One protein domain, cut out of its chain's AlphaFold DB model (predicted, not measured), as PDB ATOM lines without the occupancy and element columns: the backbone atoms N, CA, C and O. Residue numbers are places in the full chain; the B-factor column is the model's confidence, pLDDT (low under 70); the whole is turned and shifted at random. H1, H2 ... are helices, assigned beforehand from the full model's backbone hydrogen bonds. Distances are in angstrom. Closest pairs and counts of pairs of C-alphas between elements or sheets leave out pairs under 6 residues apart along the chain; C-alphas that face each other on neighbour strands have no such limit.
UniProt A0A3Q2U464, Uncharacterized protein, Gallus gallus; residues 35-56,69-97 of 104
ATOM      1  N   ARG A  35       9.490  46.847 -24.426       78.62
ATOM      2  CA  ARG A  35       8.022  46.806 -24.570       78.62
ATOM      3  C   ARG A  35       7.600  46.656 -26.031       78.62
ATOM      4  O   ARG A  35       6.641  45.954 -26.313       78.62
ATOM      5  N   TRP A  36       8.337  47.276 -26.951       80.94
ATOM      6  CA  TRP A  36       8.044  47.199 -28.379       80.94
ATOM      7  C   TRP A  36       8.176  45.772 -28.912       80.94
ATOM      8  O   TRP A  36       7.234  45.263 -29.511       80.94
ATOM      9  N   VAL A  37       9.296  45.102 -28.614       82.31
ATOM     10  CA  VAL A  37       9.503  43.701 -29.011       82.31
ATOM     11  C   VAL A  37       8.471  42.808 -28.334       82.31
ATOM     12  O   VAL A  37       7.883  41.960 -28.988       82.31
ATOM     13  N   ARG A  38       8.200  43.017 -27.041       81.25
ATOM     14  CA  ARG A  38       7.213  42.233 -26.282       81.25
ATOM     15  C   ARG A  38       5.785  42.344 -26.816       81.25
ATOM     16  O   ARG A  38       5.045  41.380 -26.679       81.25
ATOM     17  N   ASN A  39       5.426  43.459 -27.446       81.00
ATOM     18  CA  ASN A  39       4.082  43.708 -27.978       81.00
ATOM     19  C   ASN A  39       3.871  43.197 -29.413       81.00
ATOM     20  O   ASN A  39       2.854  43.507 -30.034       81.00
ATOM     21  N   TRP A  40       4.816  42.452 -29.987       84.56
ATOM     22  CA  TRP A  40       4.629  41.882 -31.318       84.56
ATOM     23  C   TRP A  40       3.548  40.796 -31.333       84.56
ATOM     24  O   TRP A  40       3.591  39.854 -30.543       84.56
ATOM     25  N   LYS A  41       2.649  40.859 -32.326       82.94
ATOM     26  CA  LYS A  41       1.609  39.839 -32.572       82.94
ATOM     27  C   LYS A  41       2.164  38.431 -32.798       82.94
ATOM     28  O   LYS A  41       1.473  37.448 -32.560       82.94
ATOM     29  N   MET A  42       3.425  38.316 -33.214       85.75
ATOM     30  CA  MET A  42       4.118  37.029 -33.326       85.75
ATOM     31  C   MET A  42       4.074  36.232 -32.012       85.75
ATOM     32  O   MET A  42       3.967  35.010 -32.049       85.75
ATOM     33  N   TRP A  43       4.102  36.906 -30.857       84.62
ATOM     34  CA  TRP A  43       4.025  36.235 -29.558       84.62
ATOM     35  C   TRP A  43       2.637  35.684 -29.244       84.62
ATOM     36  O   TRP A  43       2.539  34.676 -28.550       84.62
ATOM     37  N   GLU A  44       1.572  36.287 -29.779       80.88
ATOM     38  CA  GLU A  44       0.223  35.715 -29.689       80.88
ATOM     39  C   GLU A  44       0.178  34.384 -30.442       80.88
ATOM     40  O   GLU A  44      -0.174  33.363 -29.861       80.88
ATOM     41  N   HIS A  45       0.660  34.364 -31.688       84.38
ATOM     42  CA  HIS A  45       0.730  33.138 -32.488       84.38
ATOM     43  C   HIS A  45       1.620  32.062 -31.855       84.38
ATOM     44  O   HIS A  45       1.293  30.879 -31.910       84.38
ATOM     45  N   PHE A  46       2.724  32.459 -31.223       83.75
ATOM     46  CA  PHE A  46       3.610  31.538 -30.514       83.75
ATOM     47  C   PHE A  46       2.917  30.855 -29.325       83.75
ATOM     48  O   PHE A  46       3.016  29.637 -29.178       83.75
ATOM     49  N   CYS A  47       2.186  31.623 -28.508       82.25
ATOM     50  CA  CYS A  47       1.413  31.091 -27.380       82.25
ATOM     51  C   CYS A  47       0.155  30.316 -27.810       82.25
ATOM     52  O   CYS A  47      -0.413  29.590 -26.997       82.25
ATOM     53  N   ASP A  48      -0.289  30.475 -29.057       82.38
ATOM     54  CA  ASP A  48      -1.407  29.713 -29.622       82.38
ATOM     55  C   ASP A  48      -0.942  28.378 -30.199       82.38
ATOM     56  O   ASP A  48      -1.634  27.370 -30.076       82.38
ATOM     57  N   TYR A  49       0.251  28.362 -30.798       84.00
ATOM     58  CA  TYR A  49       0.869  27.153 -31.330       84.00
ATOM     59  C   TYR A  49       1.308  26.196 -30.214       84.00
ATOM     60  O   TYR A  49       0.997  25.007 -30.249       84.00
ATOM     61  N   PHE A  50       2.005  26.716 -29.202       80.06
ATOM     62  CA  PHE A  50       2.255  26.005 -27.952       80.06
ATOM     63  C   PHE A  50       1.252  26.552 -26.944       80.06
ATOM     64  O   PHE A  50       1.495  27.671 -26.507       80.06
ATOM     65  N   PRO A  51       0.158  25.845 -26.595       77.38
ATOM     66  CA  PRO A  51      -0.968  26.380 -25.817       77.38
ATOM     67  C   PRO A  51      -0.551  26.786 -24.391       77.38
ATOM     68  O   PRO A  51      -0.811  26.097 -23.405       77.38
ATOM     69  N   ILE A  52       0.137  27.920 -24.283       79.81
ATOM     70  CA  ILE A  52       0.784  28.413 -23.073       79.81
ATOM     71  C   ILE A  52      -0.219  29.304 -22.360       79.81
ATOM     72  O   ILE A  52      -0.557  30.400 -22.812       79.81
ATOM     73  N   THR A  53      -0.679  28.833 -21.206       75.25
ATOM     74  CA  THR A  53      -1.577  29.574 -20.323       75.25
ATOM     75  C   THR A  53      -0.956  29.693 -18.937       75.25
ATOM     76  O   THR A  53      -0.285  28.783 -18.454       75.25
ATOM     77  N   VAL A  54      -1.145  30.849 -18.297       79.06
ATOM     78  CA  VAL A  54      -0.633  31.111 -16.946       79.06
ATOM     79  C   VAL A  54      -1.799  31.057 -15.973       79.06
ATOM     80  O   VAL A  54      -2.585  32.000 -15.885       79.06
ATOM     81  N   VAL A  55      -1.906  29.954 -15.235       79.88
ATOM     82  CA  VAL A  55      -2.905  29.789 -14.173       79.88
ATOM     83  C   VAL A  55      -2.318  30.302 -12.861       79.88
ATOM     84  O   VAL A  55      -1.275  29.835 -12.408       79.88
ATOM     85  N   ARG A  56      -2.983  31.282 -12.240       70.69
ATOM     86  CA  ARG A  56      -2.621  31.770 -10.903       70.69
ATOM     87  C   ARG A  56      -3.341  30.919  -9.865       70.69
ATOM     88  O   ARG A  56      -4.565  30.931  -9.815       70.69
ATOM     89  N   ALA A  69      11.549  30.631 -10.432       78.50
ATOM     90  CA  ALA A  69      12.533  29.639 -10.830       78.50
ATOM     91  C   ALA A  69      11.869  28.603 -11.734       78.50
ATOM     92  O   ALA A  69      10.766  28.128 -11.458       78.50
ATOM     93  N   ALA A  70      12.557  28.235 -12.804       74.56
ATOM     94  CA  ALA A  70      12.101  27.177 -13.671       74.56
ATOM     95  C   ALA A  70      13.297  26.377 -14.175       74.56
ATOM     96  O   ALA A  70      14.350  26.930 -14.490       74.56
ATOM     97  N   HIS A  71      13.130  25.060 -14.191       78.69
ATOM     98  CA  HIS A  71      14.196  24.117 -14.494       78.69
ATOM     99  C   HIS A  71      14.199  23.815 -16.000       78.69
ATOM    100  O   HIS A  71      13.209  23.278 -16.508       78.69
ATOM    101  N   PRO A  72      15.251  24.191 -16.747       69.56
ATOM    102  CA  PRO A  72      15.214  24.220 -18.204       69.56
ATOM    103  C   PRO A  72      15.437  22.827 -18.811       69.56
ATOM    104  O   PRO A  72      16.495  22.528 -19.357       69.56
ATOM    105  N   HIS A  73      14.413  21.972 -18.773       72.38
ATOM    106  CA  HIS A  73      14.334  20.813 -19.664       72.38
ATOM    107  C   HIS A  73      13.556  21.192 -20.933       72.38
ATOM    108  O   HIS A  73      12.330  21.106 -20.984       72.38
ATOM    109  N   GLY A  74      14.277  21.645 -21.966       71.06
ATOM    110  CA  GLY A  74      13.765  21.814 -23.333       71.06
ATOM    111  C   GLY A  74      12.489  22.656 -23.442       71.06
ATOM    112  O   GLY A  74      12.523  23.875 -23.289       71.06
ATOM    113  N   ILE A  75      11.356  21.996 -23.712       67.12
ATOM    114  CA  ILE A  75      10.026  22.600 -23.932       67.12
ATOM    115  C   ILE A  75       9.592  23.508 -22.764       67.12
ATOM    116  O   ILE A  75       8.876  24.484 -22.979       67.12
ATOM    117  N   ALA A  76      10.082  23.273 -21.542       68.19
ATOM    118  CA  ALA A  76       9.818  24.155 -20.403       68.19
ATOM    119  C   ALA A  76      10.288  25.606 -20.649       68.19
ATOM    120  O   ALA A  76       9.615  26.553 -20.238       68.19
ATOM    121  N   CYS A  77      11.390  25.797 -21.388       75.56
ATOM    122  CA  CYS A  77      11.896  27.120 -21.764       75.56
ATOM    123  C   CYS A  77      10.914  27.883 -22.662       75.56
ATOM    124  O   CYS A  77      10.764  29.091 -22.500       75.56
ATOM    125  N   ILE A  78      10.211  27.180 -23.558       81.00
ATOM    126  CA  ILE A  78       9.168  27.747 -24.428       81.00
ATOM    127  C   ILE A  78       8.010  28.262 -23.563       81.00
ATOM    128  O   ILE A  78       7.562  29.393 -23.749       81.00
ATOM    129  N   GLY A  79       7.597  27.476 -22.565       79.56
ATOM    130  CA  GLY A  79       6.549  27.847 -21.615       79.56
ATOM    131  C   GLY A  79       6.880  29.110 -20.823       79.56
ATOM    132  O   GLY A  79       6.099  30.053 -20.833       79.56
ATOM    133  N   ILE A  80       8.057  29.174 -20.191       80.94
ATOM    134  CA  ILE A  80       8.491  30.350 -19.407       80.94
ATOM    135  C   ILE A  80       8.639  31.578 -20.305       80.94
ATOM    136  O   ILE A  80       8.255  32.687 -19.925       80.94
ATOM    137  N   PHE A  81       9.188  31.386 -21.506       81.62
ATOM    138  CA  PHE A  81       9.375  32.460 -22.463       81.62
ATOM    139  C   PHE A  81       8.029  33.047 -22.909       81.62
ATOM    140  O   PHE A  81       7.826  34.255 -22.796       81.62
ATOM    141  N   GLY A  82       7.078  32.205 -23.323       79.88
ATOM    142  CA  GLY A  82       5.722  32.639 -23.669       79.88
ATOM    143  C   GLY A  82       4.972  33.249 -22.480       79.88
ATOM    144  O   GLY A  82       4.278  34.252 -22.637       79.88
ATOM    145  N   ALA A  83       5.168  32.698 -21.278       80.56
ATOM    146  CA  ALA A  83       4.470  33.091 -20.059       80.56
ATOM    147  C   ALA A  83       4.961  34.405 -19.419       80.56
ATOM    148  O   ALA A  83       4.151  35.131 -18.854       80.56
ATOM    149  N   PHE A  84       6.266  34.699 -19.443       78.31
ATOM    150  CA  PHE A  84       6.846  35.792 -18.641       78.31
ATOM    151  C   PHE A  84       7.819  36.695 -19.406       78.31
ATOM    152  O   PHE A  84       8.091  37.819 -18.976       78.31
ATOM    153  N   VAL A  85       8.371  36.224 -20.528       78.25
ATOM    154  CA  VAL A  85       9.361  36.983 -21.307       78.25
ATOM    155  C   VAL A  85       8.704  37.711 -22.476       78.25
ATOM    156  O   VAL A  85       9.038  38.874 -22.719       78.25
ATOM    157  N   SER A  86       7.769  37.049 -23.158       79.75
ATOM    158  CA  SER A  86       6.934  37.613 -24.217       79.75
ATOM    159  C   SER A  86       5.789  38.445 -23.626       79.75
ATOM    160  O   SER A  86       5.334  38.182 -22.515       79.75
ATOM    161  N   GLY A  87       5.325  39.467 -24.348       70.56
ATOM    162  CA  GLY A  87       4.180  40.289 -23.933       70.56
ATOM    163  C   GLY A  87       2.831  39.756 -24.419       70.56
ATOM    164  O   GLY A  87       1.876  40.525 -24.448       70.56
ATOM    165  N   GLY A  88       2.762  38.484 -24.836       70.62
ATOM    166  CA  GLY A  88       1.526  37.841 -25.283       70.62
ATOM    167  C   GLY A  88       0.552  37.551 -24.132       70.62
ATOM    168  O   GLY A  88       0.337  38.361 -23.230       70.62
ATOM    169  N   ARG A  89      -0.050  36.355 -24.133       63.88
ATOM    170  CA  ARG A  89      -1.071  35.957 -23.137       63.88
ATOM    171  C   ARG A  89      -0.513  35.659 -21.737       63.88
ATOM    172  O   ARG A  89      -1.279  35.476 -20.793       63.88
ATOM    173  N   GLY A  90       0.805  35.573 -21.595       60.69
ATOM    174  CA  GLY A  90       1.474  35.265 -20.339       60.69
ATOM    175  C   GLY A  90       1.711  36.502 -19.481       60.69
ATOM    176  O   GLY A  90       2.200  37.486 -20.014       60.69
ATOM    177  N   ALA A  91       1.365  36.426 -18.186       59.50
ATOM    178  CA  ALA A  91       1.649  37.310 -17.033       59.50
ATOM    179  C   ALA A  91       1.543  38.850 -17.172       59.50
ATOM    180  O   ALA A  91       1.067  39.498 -16.242       59.50
ATOM    181  N   TRP A  92       1.988  39.431 -18.282       53.00
ATOM    182  CA  TRP A  92       2.078  40.853 -18.592       53.00
ATOM    183  C   TRP A  92       0.746  41.481 -19.032       53.00
ATOM    184  O   TRP A  92       0.565  42.683 -18.875       53.00
ATOM    185  N   GLY A  93      -0.219  40.685 -19.507       53.16
ATOM    186  CA  GLY A  93      -1.598  41.152 -19.696       53.16
ATOM    187  C   GLY A  93      -1.774  42.200 -20.801       53.16
ATOM    188  O   GLY A  93      -2.518  43.161 -20.626       53.16
ATOM    189  N   GLY A  94      -1.129  42.016 -21.955       43.81
ATOM    190  CA  GLY A  94      -1.414  42.799 -23.156       43.81
ATOM    191  C   GLY A  94      -2.654  42.271 -23.886       43.81
ATOM    192  O   GLY A  94      -2.546  41.394 -24.731       43.81
ATOM    193  N   GLY A  95      -3.846  42.784 -23.569       40.62
ATOM    194  CA  GLY A  95      -4.991  42.751 -24.501       40.62
ATOM    195  C   GLY A  95      -5.837  41.470 -24.592       40.62
ATOM    196  O   GLY A  95      -6.569  41.290 -25.570       40.62
ATOM    197  N   GLY A  96      -5.801  40.586 -23.593       39.81
ATOM    198  CA  GLY A  96      -6.501  39.306 -23.711       39.81
ATOM    199  C   GLY A  96      -6.801  38.582 -22.410       39.81
ATOM    200  O   GLY A  96      -6.531  37.391 -22.311       39.81
ATOM    201  N   ALA A  97      -7.468  39.237 -21.459       41.78
ATOM    202  CA  ALA A  97      -8.282  38.547 -20.452       41.78
ATOM    203  C   ALA A  97      -9.528  37.881 -21.099       41.78
ATOM    204  O   ALA A  97     -10.649  38.065 -20.651       41.78
TER     205      ALA A  97
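Overview. This is residues 35 to 56 and 69 to 97 of the 104 residues of an uncharacterized protein of Gallus gallus (UniProt A0A3Q2U464). Two helices, H2 and H3, run opposite ways at a slant to each other; the very short helix H1 leads into H2, and after H3 the loop of residues 86 to 97 folds back beside the end of that helix. Residues 50 to 56 and 69 to 74, without a named element, lead to and from a cut. The printed part has 51 residues with three named helices, in the order H1, H2, H3, and no named strand; its class is all helix, though under half of the residues, 23 of 51, are in named elements. It is compact, with a radius of gyration of the C-alphas of 10.4 A, and spans 28 by 22 by 20 A.

Arrangement. H1, residues 35 to 38, and H2, residues 42 to 49, meet only through their link, a tight one of 3 residues. H2 and H3, residues 75 to 85, only just touch, with 3 pairs of C-alphas within 8 A; the closest C-alphas are those of Cys 47 and Gly 82, 5.9 A apart. They run opposite ways at a steep tilt of 42 degrees. H1 and H3 are close but not clearly touching, the closest C-alphas being those of Arg 38 and Val 85, 7.5 A apart. In H2 and H3 every O i to N i+4 pair is within hydrogen-bond range; H1 is too short for such a pair.

Along the chain. H1 begins at C-alpha 35, at (8.022, 46.806, -24.570). H2 is 10.6 A long from first to last C-alpha. H3 is 14.6 A long and ends at C-alpha 85, at (9.361, 36.983, -21.307).

Size, cuts and confidence. The two C-alphas farthest apart, those of His 73 and Gly 95, are 29.6 A apart. Residues 57 to 68 are not printed, and C-alphas 56 and 69 are 15.3 A apart across this cut. Mean pLDDT of the printed part is 73.6; residues 72, 75 to 76 and 89 to 97 are under 70.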